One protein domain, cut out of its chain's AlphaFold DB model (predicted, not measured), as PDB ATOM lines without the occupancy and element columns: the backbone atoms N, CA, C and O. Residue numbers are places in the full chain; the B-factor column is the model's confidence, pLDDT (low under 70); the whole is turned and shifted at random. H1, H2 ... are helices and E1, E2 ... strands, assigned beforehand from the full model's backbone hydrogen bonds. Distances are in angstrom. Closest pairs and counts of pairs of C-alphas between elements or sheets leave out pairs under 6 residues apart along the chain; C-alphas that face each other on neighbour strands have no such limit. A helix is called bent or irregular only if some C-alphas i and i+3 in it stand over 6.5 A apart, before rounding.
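AT A GLANCE: This is residues 143 to 169, 180 to 199, 220 to 243 and 264 to 362 of the 799 residues of an uncharacterized protein of Aspergillus calidoustus (UniProt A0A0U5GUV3). A strongly twisted sheet of six strands makes the core, sandwiched between H5 over one face and H4 over the other. The first arm of the bent helix H1 covers the edge strand E4 on the face opposite H4, while H3 packs on H4, and H2 is not on the sheet. The 170 printed residues include five named helices and six named strands, in the order H1 E1 H2 E2 H3 E3 H4 E4 E5 E6 H5; the class is mixed, helices and strands. The sheet, in the order E2 E1 E3 E6 E5 E4, is mixed: E2, E1, E3 and E6 are parallel, and E5 is antiparallel to E6 and E4. The whole is compact, with a radius of gyration of the C-alphas of 14.9 A and spans of 41 by 35 by 30 A.

HOW THE PARTS SIT: Helix H1, residues 143 to 165, is bent, with C-alphas 152 and 155 9.5 A apart; by its hydrogen bonds it was assigned as one helix. Its arms are H1a, residues 143 to 152, and H1b, residues 155 to 165, itself irregular, with C-alphas 155 and 158 7.0 A apart. The arms touch, closest at the C-alphas of Arg 150 and Ala 157, 5.0 A, and run opposite ways at a steep tilt of 40 degrees. H1a is over E4, residues 296 to 303, at a height over the sheet of 7.7 A; it runs along the strands, at 24 degrees to E4 on the local plane. H1b only grazes the sheet. E1, residues 190 to 194, is parallel to E2, residues 233 to 237, with N 192 and O 234 2.8 A apart, within hydrogen-bond range. H2, residues 221 to 225, touches no helix. E3, residues 277 to 281, is parallel to E1, with N 191 and O 277 at 2.8 A. H3, residues 264 to 272, touches H4, residues 283 to 292, about perpendicular at 80 degrees, closest at the C-alphas of Arg 267 and Ala 292, 5.3 A. E6, residues 322 to 326, is parallel to E3, with N 278 and O 322 at 2.8 A. E5, residues 306 to 313, forms hairpins with E4, where N 299 and O 310 are 2.8 A apart, and with E6, where N 311 and O 323 are 2.8 A apart. E4, E5 and E6 make a meander, each strand the antiparallel neighbour of the one before. E3, H4 and E4 make a split strand-helix-strand unit, two strands of one sheet that are not neighbours with a helix between them along the chain; E6 and E5 are between them in the sheet, and its crossover is right-handed. H5, residues 338 to 354, and H4 on opposite faces give three layers, helices on both faces of a sheet. H5 only just touches H1a, with 3 pairs of C-alphas within 8 A, the closest Phe 145 and Phe 350 at 6.5 A. Every O i to N i+4 pair is within hydrogen-bond range in H1a, H2, H3, H4 and H5; in H1b 5 of 7 are.

IN THESE COORDINATES: H1a begins at C-alpha 143, (178.301, 222.171, 259.710), and measures 14.1 A; H1b measures 17.2 A. E4 measures 21.2 A and E5 22.9 A. H5 measures 24.4 A and ends at C-alpha 354, (184.646, 221.233, 253.641).

THE WHOLE: The C-alphas farthest apart, those of Glu 317 and Trp 334, are 42.7 A apart. Residues 170 to 179, 200 to 219 and 244 to 263 are not printed, with C-alpha gaps of 25.2, 7.6 and 21.4 A. Of the links printed whole, E6 to H5 is long. Mean pLDDT of the printed part is 81.0; 23 residues are under 70, among them 315 to 318 and 331 to 338.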
ATOM      1  N   ARG A 143     178.549 221.109 258.721       74.31
ATOM      2  CA  ARG A 143     178.301 222.171 259.710       74.31
ATOM      3  C   ARG A 143     179.156 222.038 260.974       74.31
ATOM      4  O   ARG A 143     179.550 223.052 261.544       74.31
ATOM      5  N   ASP A 144     179.459 220.816 261.412       77.06
ATOM      6  CA  ASP A 144     180.332 220.584 262.567       77.06
ATOM      7  C   ASP A 144     181.786 220.954 262.248       77.06
ATOM      8  O   ASP A 144     182.479 221.493 263.109       77.06
ATOM      9  N   PHE A 145     182.232 220.731 261.007       82.94
ATOM     10  CA  PHE A 145     183.546 221.179 260.542       82.94
ATOM     11  C   PHE A 145     183.617 222.701 260.414       82.94
ATOM     12  O   PHE A 145     184.565 223.292 260.924       82.94
ATOM     13  N   CYS A 146     182.593 223.348 259.852       82.25
ATOM     14  CA  CYS A 146     182.493 224.811 259.856       82.25
ATOM     15  C   CYS A 146     182.512 225.361 261.292       82.25
ATOM     16  O   CYS A 146     183.235 226.305 261.592       82.25
ATOM     17  N   GLY A 147     181.786 224.725 262.218       81.69
ATOM     18  CA  GLY A 147     181.814 225.073 263.640       81.69
ATOM     19  C   GLY A 147     183.177 224.852 264.308       81.69
ATOM     20  O   GLY A 147     183.557 225.610 265.199       81.69
ATOM     21  N   ALA A 148     183.942 223.839 263.894       84.81
ATOM     22  CA  ALA A 148     185.315 223.636 264.358       84.81
ATOM     23  C   ALA A 148     186.249 224.755 263.868       84.81
ATOM     24  O   ALA A 148     187.025 225.276 264.664       84.81
ATOM     25  N   VAL A 149     186.115 225.179 262.607       86.75
ATOM     26  CA  VAL A 149     186.874 226.309 262.043       86.75
ATOM     27  C   VAL A 149     186.519 227.620 262.749       86.75
ATOM     28  O   VAL A 149     187.425 228.332 263.171       86.75
ATOM     29  N   ARG A 150     185.228 227.892 262.988       88.38
ATOM     30  CA  ARG A 150     184.766 229.060 263.767       88.38
ATOM     31  C   ARG A 150     185.378 229.126 265.157       88.38
ATOM     32  O   ARG A 150     185.852 230.175 265.574       88.38
ATOM     33  N   ARG A 151     185.420 227.994 265.863       87.00
ATOM     34  CA  ARG A 151     186.049 227.920 267.189       87.00
ATOM     35  C   ARG A 151     187.564 228.106 267.145       87.00
ATOM     36  O   ARG A 151     188.117 228.653 268.089       87.00
ATOM     37  N   ALA A 152     188.221 227.650 266.081       87.81
ATOM     38  CA  ALA A 152     189.670 227.742 265.945       87.81
ATOM     39  C   ALA A 152     190.144 229.147 265.536       87.81
ATOM     40  O   ALA A 152     191.155 229.614 266.053       87.81
ATOM     41  N   LEU A 153     189.438 229.800 264.606       86.38
ATOM     42  CA  LEU A 153     189.860 231.062 263.982       86.38
ATOM     43  C   LEU A 153     189.137 232.305 264.530       86.38
ATOM     44  O   LEU A 153     189.590 233.421 264.279       86.38
ATOM     45  N   GLY A 154     188.033 232.138 265.265       87.88
ATOM     46  CA  GLY A 154     187.243 233.249 265.800       87.88
ATOM     47  C   GLY A 154     186.680 234.135 264.687       87.88
ATOM     48  O   GLY A 154     186.052 233.642 263.754       87.88
ATOM     49  N   GLU A 155     186.937 235.439 264.766       83.69
ATOM     50  CA  GLU A 155     186.459 236.439 263.797       83.69
ATOM     51  C   GLU A 155     186.996 236.215 262.375       83.69
ATOM     52  O   GLU A 155     186.318 236.523 261.400       83.69
ATOM     53  N   LYS A 156     188.180 235.599 262.232       83.31
ATOM     54  CA  LYS A 156     188.772 235.293 260.917       83.31
ATOM     55  C   LYS A 156     188.124 234.085 260.227       83.31
ATOM     56  O   LYS A 156     188.534 233.723 259.127       83.31
ATOM     57  N   ALA A 157     187.149 233.428 260.858       85.50
ATOM     58  CA  ALA A 157     186.585 232.181 260.358       85.50
ATOM     59  C   ALA A 157     185.664 232.344 259.145       85.50
ATOM     60  O   ALA A 157     185.796 231.550 258.220       85.50
ATOM     61  N   GLU A 158     184.744 233.315 259.136       86.00
ATOM     62  CA  GLU A 158     183.775 233.445 258.030       86.00
ATOM     63  C   GLU A 158     184.458 233.767 256.690       86.00
ATOM     64  O   GLU A 158     184.242 233.005 255.752       86.00
ATOM     65  N   PRO A 159     185.398 234.734 256.592       85.06
ATOM     66  CA  PRO A 159     186.095 234.998 255.328       85.06
ATOM     67  C   PRO A 159     186.869 233.783 254.799       85.06
ATOM     68  O   PRO A 159     186.976 233.569 253.593       85.06
ATOM     69  N   VAL A 160     187.423 232.973 255.708       85.81
ATOM     70  CA  VAL A 160     188.111 231.728 255.350       85.81
ATOM     71  C   VAL A 160     187.106 230.676 254.886       85.81
ATOM     72  O   VAL A 160     187.348 230.016 253.883       85.81
ATOM     73  N   LEU A 161     185.981 230.501 255.582       86.12
ATOM     74  CA  LEU A 161     184.951 229.536 255.197       86.12
ATOM     75  C   LEU A 161     184.330 229.868 253.838       86.12
ATOM     76  O   LEU A 161     184.178 228.954 253.031       86.12
ATOM     77  N   ASP A 162     184.061 231.146 253.573       85.12
ATOM     78  CA  ASP A 162     183.554 231.621 252.286       85.12
ATOM     79  C   ASP A 162     184.557 231.311 251.166       85.12
ATOM     80  O   ASP A 162     184.195 230.723 250.147       85.12
ATOM     81  N   TYR A 163     185.849 231.580 251.390       85.31
ATOM     82  CA  TYR A 163     186.914 231.230 250.444       85.31
ATOM     83  C   TYR A 163     187.034 229.712 250.205       85.31
ATOM     84  O   TYR A 163     187.210 229.258 249.075       85.31
ATOM     85  N   LEU A 164     186.918 228.899 251.261       83.88
ATOM     86  CA  LEU A 164     186.978 227.437 251.158       83.88
ATOM     87  C   LEU A 164     185.775 226.835 250.420       83.88
ATOM     88  O   LEU A 164     185.894 225.721 249.912       83.88
ATOM     89  N   GLN A 165     184.640 227.536 250.388       81.31
ATOM     90  CA  GLN A 165     183.406 227.107 249.723       81.31
ATOM     91  C   GLN A 165     183.210 227.742 248.345       81.31
ATOM     92  O   GLN A 165     182.331 227.305 247.611       81.31
ATOM     93  N   LEU A 166     184.039 228.720 247.976       77.75
ATOM     94  CA  LEU A 166     183.952 229.409 246.698       77.75
ATOM     95  C   LEU A 166     184.170 228.437 245.530       77.75
ATOM     96  O   LEU A 166     185.216 227.782 245.448       77.75
ATOM     97  N   ASP A 167     183.203 228.368 244.616       61.00
ATOM     98  CA  ASP A 167     183.366 227.712 243.321       61.00
ATOM     99  C   ASP A 167     184.114 228.684 242.397       61.00
ATOM    100  O   ASP A 167     183.536 229.598 241.817       61.00
ATOM    101  N   LEU A 168     185.439 228.541 242.331       60.81
ATOM    102  CA  LEU A 168     186.280 229.363 241.463       60.81
ATOM    103  C   LEU A 168     186.066 228.950 239.998       60.81
ATOM    104  O   LEU A 168     186.479 227.858 239.599       60.81
ATOM    105  N   GLU A 169     185.443 229.824 239.200       46.97
ATOM    106  CA  GLU A 169     185.415 229.693 237.739       46.97
ATOM    107  C   GLU A 169     186.846 229.787 237.185       46.97
ATOM    108  O   GLU A 169     187.638 230.662 237.541       46.97
ATOM    109  N   PRO A 180     208.824 223.952 239.877       67.50
ATOM    110  CA  PRO A 180     209.485 222.822 240.522       67.50
ATOM    111  C   PRO A 180     208.659 221.529 240.353       67.50
ATOM    112  O   PRO A 180     207.455 221.607 240.114       67.50
ATOM    113  N   PRO A 181     209.258 220.329 240.464       73.31
ATOM    114  CA  PRO A 181     208.543 219.076 240.232       73.31
ATOM    115  C   PRO A 181     207.402 218.878 241.236       73.31
ATOM    116  O   PRO A 181     207.607 218.878 242.453       73.31
ATOM    117  N   TYR A 182     206.207 218.650 240.697       77.31
ATOM    118  CA  TYR A 182     204.987 218.338 241.431       77.31
ATOM    119  C   TYR A 182     204.212 217.220 240.733       77.31
ATOM    120  O   TYR A 182     204.512 216.840 239.600       77.31
ATOM    121  N   VAL A 183     203.222 216.679 241.434       77.19
ATOM    122  CA  VAL A 183     202.319 215.633 240.950       77.19
ATOM    123  C   VAL A 183     200.885 216.107 241.084       77.19
ATOM    124  O   VAL A 183     200.541 216.696 242.106       77.19
ATOM    125  N   GLY A 184     200.047 215.816 240.093       77.81
ATOM    126  CA  GLY A 184     198.649 216.234 240.073       77.81
ATOM    127  C   GLY A 184     198.436 217.549 239.325       77.81
ATOM    128  O   GLY A 184     199.239 217.907 238.467       77.81
ATOM    129  N   ASN A 185     197.345 218.252 239.622       82.69
ATOM    130  CA  ASN A 185     196.920 219.435 238.871       82.69
ATOM    131  C   ASN A 185     197.031 220.717 239.711       82.69
ATOM    132  O   ASN A 185     196.544 220.770 240.832       82.69
ATOM    133  N   VAL A 186     197.606 221.783 239.150       82.81
ATOM    134  CA  VAL A 186     197.715 223.115 239.785       82.81
ATOM    135  C   VAL A 186     196.338 223.704 240.136       82.81
ATOM    136  O   VAL A 186     196.201 224.411 241.134       82.81
ATOM    137  N   LYS A 187     195.303 223.340 239.365       81.50
ATOM    138  CA  LYS A 187     193.895 223.716 239.583       81.50
ATOM    139  C   LYS A 187     193.221 222.908 240.706       81.50
ATOM    140  O   LYS A 187     192.064 223.160 241.033       81.50
ATOM    141  N   ALA A 188     193.904 221.921 241.293       85.69
ATOM    142  CA  ALA A 188     193.332 221.080 242.334       85.69
ATOM    143  C   ALA A 188     193.029 221.881 243.616       85.69
ATOM    144  O   ALA A 188     193.884 222.629 244.092       85.69
ATOM    145  N   PRO A 189     191.867 221.663 244.260       87.62
ATOM    146  CA  PRO A 189     191.487 222.385 245.473       87.62
ATOM    147  C   PRO A 189     192.242 221.918 246.728       87.62
ATOM    148  O   PRO A 189     192.156 222.586 247.761       87.62
ATOM    149  N   LEU A 190     192.959 220.789 246.662       90.25
ATOM    150  CA  LEU A 190     193.665 220.187 247.791       90.25
ATOM    151  C   LEU A 190     195.152 219.966 247.483       90.25
ATOM    152  O   LEU A 190     195.497 219.306 246.505       90.25
ATOM    153  N   GLY A 191     196.027 220.467 248.354       90.56
ATOM    154  CA  GLY A 191     197.478 220.328 248.247       90.56
ATOM    155  C   GLY A 191     198.083 219.427 249.326       90.56
ATOM    156  O   GLY A 191     197.612 219.419 250.462       90.56
ATOM    157  N   PHE A 192     199.154 218.703 249.002       90.12
ATOM    158  CA  PHE A 192     199.946 217.908 249.946       90.12
ATOM    159  C   PHE A 192     201.436 218.231 249.830       90.12
ATOM    160  O   PHE A 192     202.043 218.052 248.777       90.12
ATOM    161  N   VAL A 193     202.048 218.612 250.948       88.62
ATOM    162  CA  VAL A 193     203.499 218.803 251.048       88.62
ATOM    163  C   VAL A 193     204.093 217.646 251.831       88.62
ATOM    164  O   VAL A 193     203.727 217.424 252.984       88.62
ATOM    165  N   LEU A 194     204.991 216.892 251.205       83.94
ATOM    166  CA  LEU A 194     205.531 215.641 251.730       83.94
ATOM    167  C   LEU A 194     206.895 215.849 252.400       83.94
ATOM    168  O   LEU A 194     207.809 216.421 251.800       83.94
ATOM    169  N   ASP A 195     207.058 215.315 253.615       72.19
ATOM    170  CA  ASP A 195     208.333 215.307 254.350       72.19
ATOM    171  C   ASP A 195     209.416 214.438 253.706       72.19
ATOM    172  O   ASP A 195     210.607 214.711 253.863       72.19
ATOM    173  N   TYR A 196     209.016 213.379 253.003       65.75
ATOM    174  CA  TYR A 196     209.927 212.415 252.400       65.75
ATOM    175  C   TYR A 196     209.513 212.090 250.967       65.75
ATOM    176  O   TYR A 196     208.333 212.027 250.631       65.75
ATOM    177  N   GLU A 197     210.525 211.854 250.137       54.56
ATOM    178  CA  GLU A 197     210.413 211.538 248.712       54.56
ATOM    179  C   GLU A 197     209.898 210.112 248.458       54.56
ATOM    180  O   GLU A 197     209.133 209.872 247.523       54.56
ATOM    181  N   LYS A 198     210.296 209.168 249.323       50.31
ATOM    182  CA  LYS A 198     209.830 207.781 249.346       50.31
ATOM    183  C   LYS A 198     209.057 207.539 250.628       50.31
ATOM    184  O   LYS A 198     209.629 207.509 251.714       50.31
ATOM    185  N   VAL A 199     207.782 207.220 250.489       43.00
ATOM    186  CA  VAL A 199     207.042 206.528 251.538       43.00
ATOM    187  C   VAL A 199     207.366 205.024 251.445       43.00
ATOM    188  O   VAL A 199     206.479 204.224 251.321       43.00
ATOM    189  N   PRO A 220     201.511 209.447 245.313       73.81
ATOM    190  CA  PRO A 220     201.805 208.499 246.380       73.81
ATOM    191  C   PRO A 220     200.737 207.406 246.477       73.81
ATOM    192  O   PRO A 220     199.534 207.683 246.418       73.81
ATOM    193  N   TRP A 221     201.164 206.149 246.642       73.25
ATOM    194  CA  TRP A 221     200.252 204.997 246.698       73.25
ATOM    195  C   TRP A 221     199.153 205.188 247.759       73.25
ATOM    196  O   TRP A 221     198.005 204.799 247.546       73.25
ATOM    197  N   SER A 222     199.502 205.832 248.873       74.69
ATOM    198  CA  SER A 222     198.634 206.153 250.003       74.69
ATOM    199  C   SER A 222     197.461 207.047 249.588       74.69
ATOM    200  O   SER A 222     196.314 206.767 249.945       74.69
ATOM    201  N   LEU A 223     197.719 208.069 248.767       79.50
ATOM    202  CA  LEU A 223     196.689 208.954 248.219       79.50
ATOM    203  C   LEU A 223     195.864 208.249 247.133       79.50
ATOM    204  O   LEU A 223     194.633 208.320 247.162       79.50
ATOM    205  N   ARG A 224     196.503 207.464 246.252       79.62
ATOM    206  CA  ARG A 224     195.797 206.677 245.219       79.62
ATOM    207  C   ARG A 224     194.788 205.695 245.821       79.62
ATOM    208  O   ARG A 224     193.677 205.553 245.318       79.62
ATOM    209  N   LYS A 225     195.121 205.036 246.935       78.62
ATOM    210  CA  LYS A 225     194.190 204.123 247.624       78.62
ATOM    211  C   LYS A 225     193.019 204.835 248.313       78.62
ATOM    212  O   LYS A 225     191.963 204.225 248.489       78.62
ATOM    213  N   CYS A 226     193.166 206.121 248.631       79.75
ATOM    214  CA  CYS A 226     192.060 206.982 249.059       79.75
ATOM    215  C   CYS A 226     191.185 207.467 247.888       79.75
ATOM    216  O   CYS A 226     190.223 208.197 248.122       79.75
ATOM    217  N   LEU A 227     191.481 207.018 246.660       82.06
ATOM    218  CA  LEU A 227     190.848 207.413 245.398       82.06
ATOM    219  C   LEU A 227     191.099 208.869 244.995       82.06
ATOM    220  O   LEU A 227     190.335 209.421 244.209       82.06
ATOM    221  N   PHE A 228     192.170 209.489 245.500       83.44
ATOM    222  CA  PHE A 228     192.602 210.771 244.959       83.44
ATOM    223  C   PHE A 228     193.111 210.596 243.527       83.44
ATOM    224  O   PHE A 228     193.861 209.664 243.228       83.44
ATOM    225  N   THR A 229     192.684 211.512 242.668       82.25
ATOM    226  CA  THR A 229     193.055 211.621 241.258       82.25
ATOM    227  C   THR A 229     193.818 212.917 241.033       82.25
ATOM    228  O   THR A 229     193.701 213.851 241.831       82.25
ATOM    229  N   ASP A 230     194.522 213.007 239.910       79.56
ATOM    230  CA  ASP A 230     195.311 214.190 239.554       79.56
ATOM    231  C   ASP A 230     194.455 215.466 239.466       79.56
ATOM    232  O   ASP A 230     194.933 216.547 239.783       79.56
ATOM    233  N   ASN A 231     193.161 215.348 239.151       79.69
ATOM    234  CA  ASN A 231     192.230 216.486 239.103       79.69
ATOM    235  C   ASN A 231     191.923 217.101 240.478       79.69
ATOM    236  O   ASN A 231     191.581 218.276 240.565       79.69
ATOM    237  N   ASN A 232     192.015 216.311 241.549       84.88
ATOM    238  CA  ASN A 232     191.522 216.712 242.868       84.88
ATOM    239  C   ASN A 232     192.659 217.047 243.833       84.88
ATOM    240  O   ASN A 232     192.399 217.604 244.900       84.88
ATOM    241  N   VAL A 233     193.894 216.668 243.493       88.06
ATOM    242  CA  VAL A 233     195.063 216.802 244.359       88.06
ATOM    243  C   VAL A 233     196.264 217.328 243.595       88.06
ATOM    244  O   VAL A 233     196.530 216.890 242.482       88.06
ATOM    245  N   ILE A 234     197.033 218.182 244.263       88.25
ATOM    246  CA  ILE A 234     198.425 218.480 243.936       88.25
ATOM    247  C   ILE A 234     199.340 218.056 245.087       88.25
ATOM    248  O   ILE A 234     199.014 218.254 246.256       88.25
ATOM    249  N   ALA A 235     200.482 217.448 244.785       87.00
ATOM    250  CA  ALA A 235     201.438 216.982 245.780       87.00
ATOM    251  C   ALA A 235     202.885 217.279 245.370       87.00
ATOM    252  O   ALA A 235     203.263 217.087 244.217       87.00
ATOM    253  N   TRP A 236     203.712 217.703 246.324       85.12
ATOM    254  CA  TRP A 236     205.149 217.909 246.121       85.12
ATOM    255  C   TRP A 236     205.947 217.657 247.397       85.12
ATOM    256  O   TRP A 236     205.401 217.567 248.495       85.12
ATOM    257  N   THR A 237     207.260 217.504 247.259       82.06
ATOM    258  CA  THR A 237     208.174 217.268 248.382       82.06
ATOM    259  C   THR A 237     208.697 218.585 248.950       82.06
ATOM    260  O   THR A 237     208.880 219.562 248.225       82.06
ATOM    261  N   TYR A 238     209.011 218.620 250.249       78.94
ATOM    262  CA  TYR A 238     209.552 219.819 250.912       78.94
ATOM    263  C   TYR A 238     210.853 220.358 250.277       78.94
ATOM    264  O   TYR A 238     211.248 221.492 250.539       78.94
ATOM    265  N   ASN A 239     211.548 219.545 249.480       73.75
ATOM    266  CA  ASN A 239     212.816 219.862 248.829       73.75
ATOM    267  C   ASN A 239     212.740 219.838 247.293       73.75
ATOM    268  O   ASN A 239     213.791 219.907 246.659       73.75
ATOM    269  N   PHE A 240     211.545 219.701 246.705       72.00
ATOM    270  CA  PHE A 240     211.345 219.657 245.252       72.00
ATOM    271  C   PHE A 240     212.211 218.626 244.517       72.00
ATOM    272  O   PHE A 240     212.608 218.833 243.372       72.00
ATOM    273  N   ARG A 241     212.547 217.507 245.168       65.75
ATOM    274  CA  ARG A 241     213.259 216.409 244.504       65.75
ATOM    275  C   ARG A 241     212.267 215.465 243.833       65.75
ATOM    276  O   ARG A 241     211.248 215.111 244.428       65.75
ATOM    277  N   ALA A 242     212.586 215.076 242.598       53.91
ATOM    278  CA  ALA A 242     211.874 214.034 241.864       53.91
ATOM    279  C   ALA A 242     212.154 212.659 242.487       53.91
ATOM    280  O   ALA A 242     213.256 212.447 242.981       53.91
ATOM    281  N   HIS A 243     211.183 211.739 242.420       50.75
ATOM    282  CA  HIS A 243     211.266 210.374 242.956       50.75
ATOM    283  C   HIS A 243     212.393 209.558 242.293       50.75
ATOM    284  O   HIS A 243     212.171 208.858 241.304       50.75
ATOM    285  N   ASN A 264     211.811 230.604 248.491       72.38
ATOM    286  CA  ASN A 264     211.424 231.321 247.269       72.38
ATOM    287  C   ASN A 264     210.735 230.402 246.246       72.38
ATOM    288  O   ASN A 264     209.790 230.822 245.587       72.38
ATOM    289  N   SER A 265     211.167 229.143 246.141       78.19
ATOM    290  CA  SER A 265     210.547 228.150 245.255       78.19
ATOM    291  C   SER A 265     209.190 227.677 245.783       78.19
ATOM    292  O   SER A 265     208.252 227.548 245.004       78.19
ATOM    293  N   HIS A 266     209.059 227.469 247.101       84.19
ATOM    294  CA  HIS A 266     207.762 227.184 247.733       84.19
ATOM    295  C   HIS A 266     206.801 228.350 247.575       84.19
ATOM    296  O   HIS A 266     205.654 228.121 247.224       84.19
ATOM    297  N   ARG A 267     207.267 229.589 247.736       83.50
ATOM    298  CA  ARG A 267     206.444 230.779 247.522       83.50
ATOM    299  C   ARG A 267     205.967 230.900 246.076       83.50
ATOM    300  O   ARG A 267     204.769 231.007 245.865       83.50
ATOM    301  N   ALA A 268     206.865 230.763 245.100       81.31
ATOM    302  CA  ALA A 268     206.490 230.769 243.684       81.31
ATOM    303  C   ALA A 268     205.469 229.671 243.345       81.31
ATOM    304  O   ALA A 268     204.560 229.890 242.551       81.31
ATOM    305  N   MET A 269     205.592 228.498 243.970       83.56
ATOM    306  CA  MET A 269     204.630 227.414 243.795       83.56
ATOM    307  C   MET A 269     203.284 227.707 244.470       83.56
ATOM    308  O   MET A 269     202.240 227.444 243.883       83.56
ATOM    309  N   LEU A 270     203.283 228.272 245.680       86.06
ATOM    310  CA  LEU A 270     202.056 228.685 246.363       86.06
ATOM    311  C   LEU A 270     201.317 229.768 245.572       86.06
ATOM    312  O   LEU A 270     200.104 229.661 245.422       86.06
ATOM    313  N   ASP A 271     202.031 230.733 244.994       82.00
ATOM    314  CA  ASP A 271     201.433 231.808 244.191       82.00
ATOM    315  C   ASP A 271     200.704 231.270 242.938       82.00
ATOM    316  O   ASP A 271     199.751 231.882 242.466       82.00
ATOM    317  N   GLN A 272     201.109 230.107 242.417       81.31
ATOM    318  CA  GLN A 272     200.549 229.516 241.192       81.31
ATOM    319  C   GLN A 272     199.426 228.505 241.444       81.31
ATOM    320  O   GLN A 272     198.586 228.276 240.581       81.31
ATOM    321  N   ILE A 273     199.427 227.855 242.605       86.81
ATOM    322  CA  ILE A 273     198.491 226.776 242.930       86.81
ATOM    323  C   ILE A 273     197.151 227.338 243.386       86.81
ATOM    324  O   ILE A 273     197.126 228.306 244.127       86.81
ATOM    325  N   HIS A 274     196.039 226.697 243.019       84.50
ATOM    326  CA  HIS A 274     194.688 227.076 243.467       84.50
ATOM    327  C   HIS A 274     194.175 226.241 244.656       84.50
ATOM    328  O   HIS A 274     192.995 226.279 245.009       84.50
ATOM    329  N   ALA A 275     195.057 225.471 245.294       87.81
ATOM    330  CA  ALA A 275     194.721 224.668 246.460       87.81
ATOM    331  C   ALA A 275     194.267 225.555 247.624       87.81
ATOM    332  O   ALA A 275     195.036 226.346 248.161       87.81
ATOM    333  N   ARG A 276     193.016 225.357 248.047       89.81
ATOM    334  CA  ARG A 276     192.366 226.077 249.150       89.81
ATOM    335  C   ARG A 276     192.807 225.545 250.517       89.81
ATOM    336  O   ARG A 276     192.897 226.291 251.491       89.81
ATOM    337  N   ILE A 277     193.110 224.247 250.581       93.00
ATOM    338  CA  ILE A 277     193.670 223.580 251.763       93.00
ATOM    339  C   ILE A 277     194.975 222.902 251.373       93.00
ATOM    340  O   ILE A 277     195.014 222.131 250.414       93.00
ATOM    341  N   ILE A 278     196.028 223.144 252.150       94.25
ATOM    342  CA  ILE A 278     197.339 222.530 251.964       94.25
ATOM    343  C   ILE A 278     197.700 221.742 253.221       94.25
ATOM    344  O   ILE A 278     197.880 222.288 254.312       94.25
ATOM    345  N   PHE A 279     197.815 220.428 253.064       94.81
ATOM    346  CA  PHE A 279     198.212 219.508 254.114       94.81
ATOM    347  C   PHE A 279     199.735 219.378 254.197       94.81
ATOM    348  O   PHE A 279     200.392 218.895 253.274       94.81
ATOM    349  N   LEU A 280     200.295 219.761 255.343       93.19
ATOM    350  CA  LEU A 280     201.723 219.675 255.643       93.19
ATOM    351  C   LEU A 280     201.998 218.324 256.312       93.19
ATOM    352  O   LEU A 280     201.686 218.137 257.491       93.19
ATOM    353  N   CYS A 281     202.527 217.366 255.552       88.69
ATOM    354  CA  CYS A 281     202.672 215.969 255.961       88.69
ATOM    355  C   CYS A 281     203.986 215.727 256.710       88.69
ATOM    356  O   CYS A 281     204.860 215.026 256.201       88.69
ATOM    357  N   GLY A 282     204.082 216.270 257.926       82.25
ATOM    358  CA  GLY A 282     205.224 216.103 258.826       82.25
ATOM    359  C   GLY A 282     205.958 217.409 259.183       82.25
ATOM    360  O   GLY A 282     205.568 218.500 258.751       82.25
ATOM    361  N   PRO A 283     206.964 217.339 260.077       81.25
ATOM    362  CA  PRO A 283     207.690 218.510 260.572       81.25
ATOM    363  C   PRO A 283     208.554 219.231 259.522       81.25
ATOM    364  O   PRO A 283     208.794 220.432 259.668       81.25
ATOM    365  N   ARG A 284     209.061 218.547 258.488       77.25
ATOM    366  CA  ARG A 284     209.925 219.171 257.465       77.25
ATOM    367  C   ARG A 284     209.113 220.002 256.477       77.25
ATOM    368  O   ARG A 284     209.514 221.122 256.174       77.25
ATOM    369  N   ALA A 285     207.974 219.483 256.035       84.56
ATOM    370  CA  ALA A 285     206.981 220.163 255.219       84.56
ATOM    371  C   ALA A 285     206.434 221.390 255.950       84.56
ATOM    372  O   ALA A 285     206.383 222.475 255.378       84.56
ATOM    373  N   GLU A 286     206.107 221.241 257.239       88.25
ATOM    374  CA  GLU A 286     205.688 222.365 258.080       88.25
ATOM    375  C   GLU A 286     206.751 223.461 258.127       88.25
ATOM    376  O   GLU A 286     206.443 224.632 257.914       88.25
ATOM    377  N   LYS A 287     208.010 223.089 258.379       85.69
ATOM    378  CA  LYS A 287     209.108 224.053 258.435       85.69
ATOM    379  C   LYS A 287     209.317 224.759 257.091       85.69
ATOM    380  O   LYS A 287     209.449 225.977 257.085       85.69
ATOM    381  N   ALA A 288     209.320 224.013 255.986       84.56
ATOM    382  CA  ALA A 288     209.557 224.549 254.648       84.56
ATOM    383  C   ALA A 288     208.478 225.552 254.219       84.56
ATOM    384  O   ALA A 288     208.807 226.629 253.732       84.56
ATOM    385  N   ILE A 289     207.199 225.231 254.449       88.88
ATOM    386  CA  ILE A 289     206.101 226.142 254.113       88.88
ATOM    387  C   ILE A 289     206.065 227.332 255.066       88.88
ATOM    388  O   ILE A 289     205.916 228.457 254.612       88.88
ATOM    389  N   ARG A 290     206.295 227.140 256.370       87.62
ATOM    390  CA  ARG A 290     206.321 228.260 257.324       87.62
ATOM    391  C   ARG A 290     207.414 229.288 257.010       87.62
ATOM    392  O   ARG A 290     207.213 230.461 257.283       87.62
ATOM    393  N   GLU A 291     208.547 228.856 256.460       85.75
ATOM    394  CA  GLU A 291     209.610 229.751 255.974       85.75
ATOM    395  C   GLU A 291     209.243 230.461 254.655       85.75
ATOM    396  O   GLU A 291     209.845 231.482 254.334       85.75
ATOM    397  N   ALA A 292     208.278 229.938 253.891       84.75
ATOM    398  CA  ALA A 292     207.797 230.534 252.642       84.75
ATOM    399  C   ALA A 292     206.655 231.550 252.847       84.75
ATOM    400  O   ALA A 292     206.506 232.463 252.032       84.75
ATOM    401  N   LEU A 293     205.866 231.399 253.919       85.81
ATOM    402  CA  LEU A 293     204.790 232.324 254.294       85.81
ATOM    403  C   LEU A 293     205.352 233.655 254.807       85.81
ATOM    404  O   LEU A 293     206.383 233.687 255.480       85.81
ATOM    405  N   ARG A 294     204.661 234.763 254.513       83.00
ATOM    406  CA  ARG A 294     205.134 236.113 254.864       83.00
ATOM    407  C   ARG A 294     204.914 236.413 256.344       83.00
ATOM    408  O   ARG A 294     205.843 236.836 257.028       83.00
ATOM    409  N   CYS A 295     203.696 236.186 256.837       82.94
ATOM    410  CA  CYS A 295     203.322 236.397 258.233       82.94
ATOM    411  C   CYS A 295     202.438 235.239 258.740       82.94
ATOM    412  O   CYS A 295     201.216 235.375 258.834       82.94
ATOM    413  N   PRO A 296     203.029 234.068 259.048       85.94
ATOM    414  CA  PRO A 296     202.262 232.902 259.466       85.94
ATOM    415  C   PRO A 296     201.728 233.048 260.900       85.94
ATOM    416  O   PRO A 296     202.498 233.024 261.863       85.94
ATOM    417  N   ILE A 297     200.403 233.094 261.061       88.31
ATOM    418  CA  ILE A 297     199.733 233.017 262.367       88.31
ATOM    419  C   ILE A 297     199.291 231.584 262.627       88.31
ATOM    420  O   ILE A 297     198.662 230.950 261.781       88.31
ATOM    421  N   ARG A 298     199.611 231.073 263.818       92.06
ATOM    422  CA  ARG A 298     199.283 229.710 264.234       92.06
ATOM    423  C   ARG A 298     197.990 229.658 265.043       92.06
ATOM    424  O   ARG A 298     197.872 230.314 266.072       92.06
ATOM    425  N   TYR A 299     197.107 228.757 264.641       92.25
ATOM    426  CA  TYR A 299     195.878 228.371 265.322       92.25
ATOM    427  C   TYR A 299     195.887 226.869 265.634       92.25
ATOM    428  O   TYR A 299     196.722 226.108 265.128       92.25
ATOM    429  N   THR A 300     194.939 226.431 266.460       93.00
ATOM    430  CA  THR A 300     194.729 225.013 266.773       93.00
ATOM    431  C   THR A 300     193.318 224.618 266.369       93.00
ATOM    432  O   THR A 300     192.343 225.101 266.937       93.00
ATOM    433  N   LEU A 301     193.211 223.722 265.390       90.88
ATOM    434  CA  LEU A 301     191.948 223.130 264.964       90.88
ATOM    435  C   LEU A 301     191.736 221.807 265.698       90.88
ATOM    436  O   LEU A 301     192.567 220.903 265.610       90.88
ATOM    437  N   GLU A 302     190.616 221.682 266.401       88.38
ATOM    438  CA  GLU A 302     190.229 220.446 267.078       88.38
ATOM    439  C   GLU A 302     189.228 219.661 266.218       88.38
ATOM    440  O   GLU A 302     188.103 220.109 265.983       88.38
ATOM    441  N   LEU A 303     189.622 218.470 265.755       82.81
ATOM    442  CA  LEU A 303     188.753 217.553 265.011       82.81
ATOM    443  C   LEU A 303     188.666 216.219 265.746       82.81
ATOM    444  O   LEU A 303     189.669 215.520 265.893       82.81
ATOM    445  N   SER A 304     187.459 215.841 266.174       73.75
ATOM    446  CA  SER A 304     187.185 214.536 266.798       73.75
ATOM    447  C   SER A 304     188.119 214.213 267.984       73.75
ATOM    448  O   SER A 304     188.524 213.064 268.159       73.75
ATOM    449  N   GLY A 305     188.489 215.229 268.779       75.44
ATOM    450  CA  GLY A 305     189.404 215.113 269.924       75.44
ATOM    451  C   GLY A 305     190.898 215.090 269.571       75.44
ATOM    452  O   GLY A 305     191.729 214.824 270.440       75.44
ATOM    453  N   PHE A 306     191.258 215.341 268.309       82.56
ATOM    454  CA  PHE A 306     192.639 215.544 267.877       82.56
ATOM    455  C   PHE A 306     192.905 217.013 267.580       82.56
ATOM    456  O   PHE A 306     192.136 217.664 266.877       82.56
ATOM    457  N   GLU A 307     194.053 217.493 268.041       88.62
ATOM    458  CA  GLU A 307     194.538 218.838 267.755       88.62
ATOM    459  C   GLU A 307     195.442 218.845 266.514       88.62
ATOM    460  O   GLU A 307     196.372 218.026 266.380       88.62
ATOM    461  N   TYR A 308     195.175 219.795 265.621       92.19
ATOM    462  CA  TYR A 308     195.935 220.059 264.404       92.19
ATOM    463  C   TYR A 308     196.430 221.506 264.421       92.19
ATOM    464  O   TYR A 308     195.617 222.426 264.513       92.19
ATOM    465  N   PRO A 309     197.749 221.732 264.318       93.69
ATOM    466  CA  PRO A 309     198.281 223.058 264.038       93.69
ATOM    467  C   PRO A 309     197.798 223.538 262.668       93.69
ATOM    468  O   PRO A 309     197.964 222.829 261.672       93.69
ATOM    469  N   VAL A 310     197.219 224.732 262.630       93.31
ATOM    470  CA  VAL A 310     196.755 225.397 261.409       93.31
ATOM    471  C   VAL A 310     197.468 226.731 261.277       93.31
ATOM    472  O   VAL A 310     197.647 227.425 262.276       93.31
ATOM    473  N   TYR A 311     197.875 227.088 260.066       92.31
ATOM    474  CA  TYR A 311     198.506 228.362 259.762       92.31
ATOM    475  C   TYR A 311     197.680 229.143 258.736       92.31
ATOM    476  O   TYR A 311     197.112 228.550 257.818       92.31
ATOM    477  N   LEU A 312     197.635 230.460 258.922       89.56
ATOM    478  CA  LEU A 312     197.116 231.457 257.982       89.56
ATOM    479  C   LEU A 312     198.231 232.465 257.680       89.56
ATOM    480  O   LEU A 312     199.002 232.782 258.587       89.56
ATOM    481  N   ASP A 313     198.310 232.972 256.450       85.94
ATOM    482  CA  ASP A 313     199.215 234.079 256.112       85.94
ATOM    483  C   ASP A 313     198.475 235.413 256.265       85.94
ATOM    484  O   ASP A 313     197.614 235.750 255.458       85.94
ATOM    485  N   ASP A 314     198.778 236.171 257.321       78.00
ATOM    486  CA  ASP A 314     198.049 237.412 257.623       78.00
ATOM    487  C   ASP A 314     198.420 238.567 256.683       78.00
ATOM    488  O   ASP A 314     197.674 239.531 256.550       78.00
ATOM    489  N   ALA A 315     199.573 238.474 256.014       68.50
ATOM    490  CA  ALA A 315     200.063 239.521 255.121       68.50
ATOM    491  C   ALA A 315     199.448 239.455 253.714       68.50
ATOM    492  O   ALA A 315     199.664 240.357 252.903       68.50
ATOM    493  N   ALA A 316     198.735 238.378 253.393       63.56
ATOM    494  CA  ALA A 316     198.068 238.212 252.118       63.56
ATOM    495  C   ALA A 316     196.581 238.543 252.289       63.56
ATOM    496  O   ALA A 316     195.770 237.727 252.728       63.56
ATOM    497  N   GLU A 317     196.217 239.774 251.940       60.66
ATOM    498  CA  GLU A 317     194.851 240.288 252.095       60.66
ATOM    499  C   GLU A 317     193.814 239.397 251.380       60.66
ATOM    500  O   GLU A 317     192.718 239.179 251.903       60.66
ATOM    501  N   PHE A 318     194.227 238.763 250.274       61.16
ATOM    502  CA  PHE A 318     193.417 237.888 249.419       61.16
ATOM    503  C   PHE A 318     193.705 236.380 249.556       61.16
ATOM    504  O   PHE A 318     192.922 235.578 249.049       61.16
ATOM    505  N   ASP A 319     194.786 235.962 250.233       70.25
ATOM    506  CA  ASP A 319     195.082 234.531 250.416       70.25
ATOM    507  C   ASP A 319     194.517 234.038 251.754       70.25
ATOM    508  O   ASP A 319     195.090 234.253 252.823       70.25
ATOM    509  N   LYS A 320     193.353 233.383 251.698       83.38
ATOM    510  CA  LYS A 320     192.670 232.805 252.868       83.38
ATOM    511  C   LYS A 320     192.839 231.283 252.959       83.38
ATOM    512  O   LYS A 320     192.029 230.604 253.593       83.38
ATOM    513  N   ARG A 321     193.882 230.728 252.329       89.00
ATOM    514  CA  ARG A 321     194.178 229.287 252.351       89.00
ATOM    515  C   ARG A 321     194.479 228.769 253.750       89.00
ATOM    516  O   ARG A 321     195.140 229.420 254.556       89.00
ATOM    517  N   LEU A 322     194.058 227.529 254.004       92.06
ATOM    518  CA  LEU A 322     194.384 226.815 255.235       92.06
ATOM    519  C   LEU A 322     195.609 225.920 255.059       92.06
ATOM    520  O   LEU A 322     195.580 224.956 254.293       92.06
ATOM    521  N   TYR A 323     196.636 226.163 255.867       93.75
ATOM    522  CA  TYR A 323     197.818 225.311 255.949       93.75
ATOM    523  C   TYR A 323     197.730 224.435 257.200       93.75
ATOM    524  O   TYR A 323     197.900 224.918 258.318       93.75
ATOM    525  N   ILE A 324     197.442 223.144 257.047       94.75
ATOM    526  CA  ILE A 324     197.136 222.252 258.177       94.75
ATOM    527  C   ILE A 324     198.246 221.222 258.340       94.75
ATOM    528  O   ILE A 324     198.491 220.414 257.442       94.75
ATOM    529  N   ARG A 325     198.887 221.189 259.511       93.19
ATOM    530  CA  ARG A 325     199.866 220.149 259.836       93.19
ATOM    531  C   ARG A 325     199.155 218.837 260.136       93.19
ATOM    532  O   ARG A 325     198.461 218.703 261.148       93.19
ATOM    533  N   ILE A 326     199.411 217.845 259.293       91.38
ATOM    534  CA  ILE A 326     198.921 216.480 259.459       91.38
ATOM    535  C   ILE A 326     200.085 215.514 259.710       91.38
ATOM    536  O   ILE A 326     201.247 215.855 259.476       91.38
ATOM    537  N   PRO A 327     199.804 214.311 260.236       86.25
ATOM    538  CA  PRO A 327     200.824 213.285 260.360       86.25
ATOM    539  C   PRO A 327     201.390 212.879 258.990       86.25
ATOM    540  O   PRO A 327     200.714 212.998 257.969       86.25
ATOM    541  N   GLU A 328     202.618 212.367 258.980       83.56
ATOM    542  CA  GLU A 328     203.285 211.881 257.769       83.56
ATOM    543  C   GLU A 328     202.460 210.782 257.076       83.56
ATOM    544  O   GLU A 328     201.822 209.948 257.735       83.56
ATOM    545  N   LEU A 329     202.475 210.756 255.741       79.56
ATOM    546  CA  LEU A 329     201.808 209.685 255.003       79.56
ATOM    547  C   LEU A 329     202.498 208.337 255.294       79.56
ATOM    548  O   LEU A 329     203.722 208.295 255.400       79.56
ATOM    549  N   PRO A 330     201.740 207.231 255.438       71.44
ATOM    550  CA  PRO A 330     202.319 205.913 255.666       71.44
ATOM    551  C   PRO A 330     203.171 205.471 254.492       71.44
ATOM    552  O   PRO A 330     202.768 205.600 253.332       71.44
ATOM    553  N   ALA A 331     204.308 204.877 254.834       63.66
ATOM    554  CA  ALA A 331     205.191 204.258 253.877       63.66
ATOM    555  C   ALA A 331     204.622 202.956 253.328       63.66
ATOM    556  O   ALA A 331     204.495 202.725 252.134       63.66
ATOM    557  N   GLU A 332     204.165 202.123 254.237       60.81
ATOM    558  CA  GLU A 332     203.467 200.902 253.900       60.81
ATOM    559  C   GLU A 332     202.157 200.903 254.660       60.81
ATOM    560  O   GLU A 332     201.977 201.622 255.644       60.81
ATOM    561  N   ILE A 333     201.239 200.036 254.257       61.91
ATOM    562  CA  ILE A 333     199.950 199.893 254.939       61.91
ATOM    563  C   ILE A 333     200.139 199.570 256.443       61.91
ATOM    564  O   ILE A 333     199.288 199.898 257.266       61.91
ATOM    565  N   TRP A 334     201.279 198.976 256.810       59.25
ATOM    566  CA  TRP A 334     201.652 198.581 258.171       59.25
ATOM    567  C   TRP A 334     202.660 199.514 258.866       59.25
ATOM    568  O   TRP A 334     203.125 199.179 259.953       59.25
ATOM    569  N   SER A 335     203.054 200.646 258.271       57.53
ATOM    570  CA  SER A 335     204.140 201.472 258.832       57.53
ATOM    571  C   SER A 335     203.720 202.377 259.994       57.53
ATOM    572  O   SER A 335     204.588 202.941 260.653       57.53
ATOM    573  N   ASN A 336     202.416 202.541 260.241       64.88
ATOM    574  CA  ASN A 336     201.893 203.558 261.155       64.88
ATOM    575  C   ASN A 336     201.081 202.945 262.306       64.88
ATOM    576  O   ASN A 336     200.336 201.981 262.121       64.88
ATOM    577  N   GLU A 337     201.175 203.558 263.489       67.62
ATOM    578  CA  GLU A 337     200.345 203.223 264.652       67.62
ATOM    579  C   GLU A 337     198.851 203.510 264.354       67.62
ATOM    580  O   GLU A 337     198.546 204.495 263.669       67.62
ATOM    581  N   PRO A 338     197.888 202.727 264.884       69.38
ATOM    582  CA  PRO A 338     196.456 202.951 264.644       69.38
ATOM    583  C   PRO A 338     195.990 204.388 264.923       69.38
ATOM    584  O   PRO A 338     195.242 204.966 264.135       69.38
ATOM    585  N   LYS A 339     196.499 205.021 265.990       76.44
ATOM    586  CA  LYS A 339     196.190 206.425 266.323       76.44
ATOM    587  C   LYS A 339     196.624 207.406 265.236       76.44
ATOM    588  O   LYS A 339     195.914 208.373 264.970       76.44
ATOM    589  N   HIS A 340     197.770 207.158 264.607       79.69
ATOM    590  CA  HIS A 340     198.288 207.975 263.511       79.69
ATOM    591  C   HIS A 340     197.377 207.869 262.287       79.69
ATOM    592  O   HIS A 340     197.019 208.883 261.693       79.69
ATOM    593  N   SER A 341     196.929 206.653 261.962       79.38
ATOM    594  CA  SER A 341     196.004 206.384 260.854       79.38
ATOM    595  C   SER A 341     194.625 207.020 261.062       79.38
ATOM    596  O   SER A 341     194.053 207.564 260.119       79.38
ATOM    597  N   VAL A 342     194.108 207.007 262.296       81.19
ATOM    598  CA  VAL A 342     192.854 207.691 262.661       81.19
ATOM    599  C   VAL A 342     193.006 209.208 262.537       81.19
ATOM    600  O   VAL A 342     192.146 209.858 261.943       81.19
ATOM    601  N   LYS A 343     194.106 209.773 263.053       85.50
ATOM    602  CA  LYS A 343     194.395 211.210 262.954       85.50
ATOM    603  C   LYS A 343     194.498 211.654 261.485       85.50
ATOM    604  O   LYS A 343     193.931 212.666 261.094       85.50
ATOM    605  N   LEU A 344     195.143 210.858 260.636       86.62
ATOM    606  CA  LEU A 344     195.204 211.123 259.198       86.62
ATOM    607  C   LEU A 344     193.812 211.066 258.537       86.62
ATOM    608  O   LEU A 344     193.451 211.961 257.775       86.62
ATOM    609  N   ALA A 345     193.008 210.049 258.862       85.56
ATOM    610  CA  ALA A 345     191.666 209.883 258.308       85.56
ATOM    611  C   ALA A 345     190.717 211.038 258.673       85.56
ATOM    612  O   ALA A 345     189.938 211.474 257.826       85.56
ATOM    613  N   GLU A 346     190.787 211.565 259.901       86.81
ATOM    614  CA  GLU A 346     189.962 212.708 260.319       86.81
ATOM    615  C   GLU A 346     190.345 214.004 259.601       86.81
ATOM    616  O   GLU A 346     189.454 214.735 259.171       86.81
ATOM    617  N   ALA A 347     191.641 214.269 259.408       89.38
ATOM    618  CA  ALA A 347     192.085 215.435 258.648       89.38
ATOM    619  C   ALA A 347     191.629 215.369 257.182       89.38
ATOM    620  O   ALA A 347     191.093 216.339 256.649       89.38
ATOM    621  N   LEU A 348     191.760 214.201 256.543       89.50
ATOM    622  CA  LEU A 348     191.278 214.002 255.175       89.50
ATOM    623  C   LEU A 348     189.765 214.137 255.089       89.50
ATOM    624  O   LEU A 348     189.255 214.765 254.167       89.50
ATOM    625  N   ARG A 349     189.036 213.591 256.064       87.44
ATOM    626  CA  ARG A 349     187.586 213.751 256.136       87.44
ATOM    627  C   ARG A 349     187.188 215.218 256.241       87.44
ATOM    628  O   ARG A 349     186.241 215.611 255.569       87.44
ATOM    629  N   PHE A 350     187.897 216.005 257.044       90.19
ATOM    630  CA  PHE A 350     187.685 217.445 257.131       90.19
ATOM    631  C   PHE A 350     187.874 218.116 255.764       90.19
ATOM    632  O   PHE A 350     186.934 218.732 255.270       90.19
ATOM    633  N   GLY A 351     189.029 217.917 255.115       88.00
ATOM    634  CA  GLY A 351     189.325 218.533 253.816       88.00
ATOM    635  C   GLY A 351     188.341 218.126 252.715       88.00
ATOM    636  O   GLY A 351     187.867 218.965 251.961       88.00
ATOM    637  N   ILE A 352     187.965 216.847 252.662       87.25
ATOM    638  CA  ILE A 352     187.015 216.318 251.672       87.25
ATOM    639  C   ILE A 352     185.621 216.927 251.860       87.25
ATOM    640  O   ILE A 352     185.007 217.339 250.881       87.25
ATOM    641  N   ASN A 353     185.120 216.998 253.099       85.56
ATOM    642  CA  ASN A 353     183.771 217.505 253.356       85.56
ATOM    643  C   ASN A 353     183.677 219.026 253.236       85.56
ATOM    644  O   ASN A 353     182.671 219.521 252.742       85.56
ATOM    645  N   ILE A 354     184.691 219.768 253.691       86.00
ATOM    646  CA  ILE A 354     184.646 221.233 253.641       86.00
ATOM    647  C   ILE A 354     184.758 221.754 252.202       86.00
ATOM    648  O   ILE A 354     184.095 222.728 251.873       86.00
ATOM    649  N   LEU A 355     185.513 221.053 251.346       85.56
ATOM    650  CA  LEU A 355     185.683 221.368 249.922       85.56
ATOM    651  C   LEU A 355     184.625 220.707 249.017       85.56
ATOM    652  O   LEU A 355     184.713 220.834 247.799       85.56
ATOM    653  N   GLY A 356     183.677 219.945 249.577       82.00
ATOM    654  CA  GLY A 356     182.612 219.284 248.810       82.00
ATOM    655  C   GLY A 356     183.078 218.171 247.856       82.00
ATOM    656  O   GLY A 356     182.368 217.835 246.906       82.00
ATOM    657  N   LEU A 357     184.254 217.575 248.082       83.62
ATOM    658  CA  LEU A 357     184.816 216.554 247.194       83.62
ATOM    659  C   LEU A 357     184.049 215.226 247.312       83.62
ATOM    660  O   LEU A 357     183.870 214.677 248.401       83.62
ATOM    661  N   LYS A 358     183.634 214.660 246.173       81.88
ATOM    662  CA  LYS A 358     182.857 213.408 246.104       81.88
ATOM    663  C   LYS A 358     183.740 212.209 245.730       81.88
ATOM    664  O   LYS A 358     184.806 212.362 245.145       81.88
ATOM    665  N   ASN A 359     183.272 210.998 246.043       79.31
ATOM    666  CA  ASN A 359     183.889 209.709 245.669       79.31
ATOM    667  C   ASN A 359     185.267 209.378 246.284       79.31
ATOM    668  O   ASN A 359     185.930 208.444 245.833       79.31
ATOM    669  N   LEU A 360     185.669 210.064 247.354       84.44
ATOM    670  CA  LEU A 360     186.932 209.817 248.056       84.44
ATOM    671  C   LEU A 360     186.756 208.917 249.288       84.44
ATOM    672  O   LEU A 360     185.672 208.816 249.865       84.44
ATOM    673  N   ARG A 361     187.834 208.243 249.711       82.25
ATOM    674  CA  ARG A 361     187.841 207.299 250.847       82.25
ATOM    675  C   ARG A 361     188.721 207.797 252.005       82.25
ATOM    676  O   ARG A 361     189.828 207.288 252.171       82.25
ATOM    677  N   PRO A 362     188.231 208.714 252.864       81.00
ATOM    678  CA  PRO A 362     189.027 209.262 253.972       81.00
ATOM    679  C   PRO A 362     189.472 208.203 254.993       81.00
ATOM    680  O   PRO A 362     190.561 208.286 255.549       81.00
TER     681      PRO A 362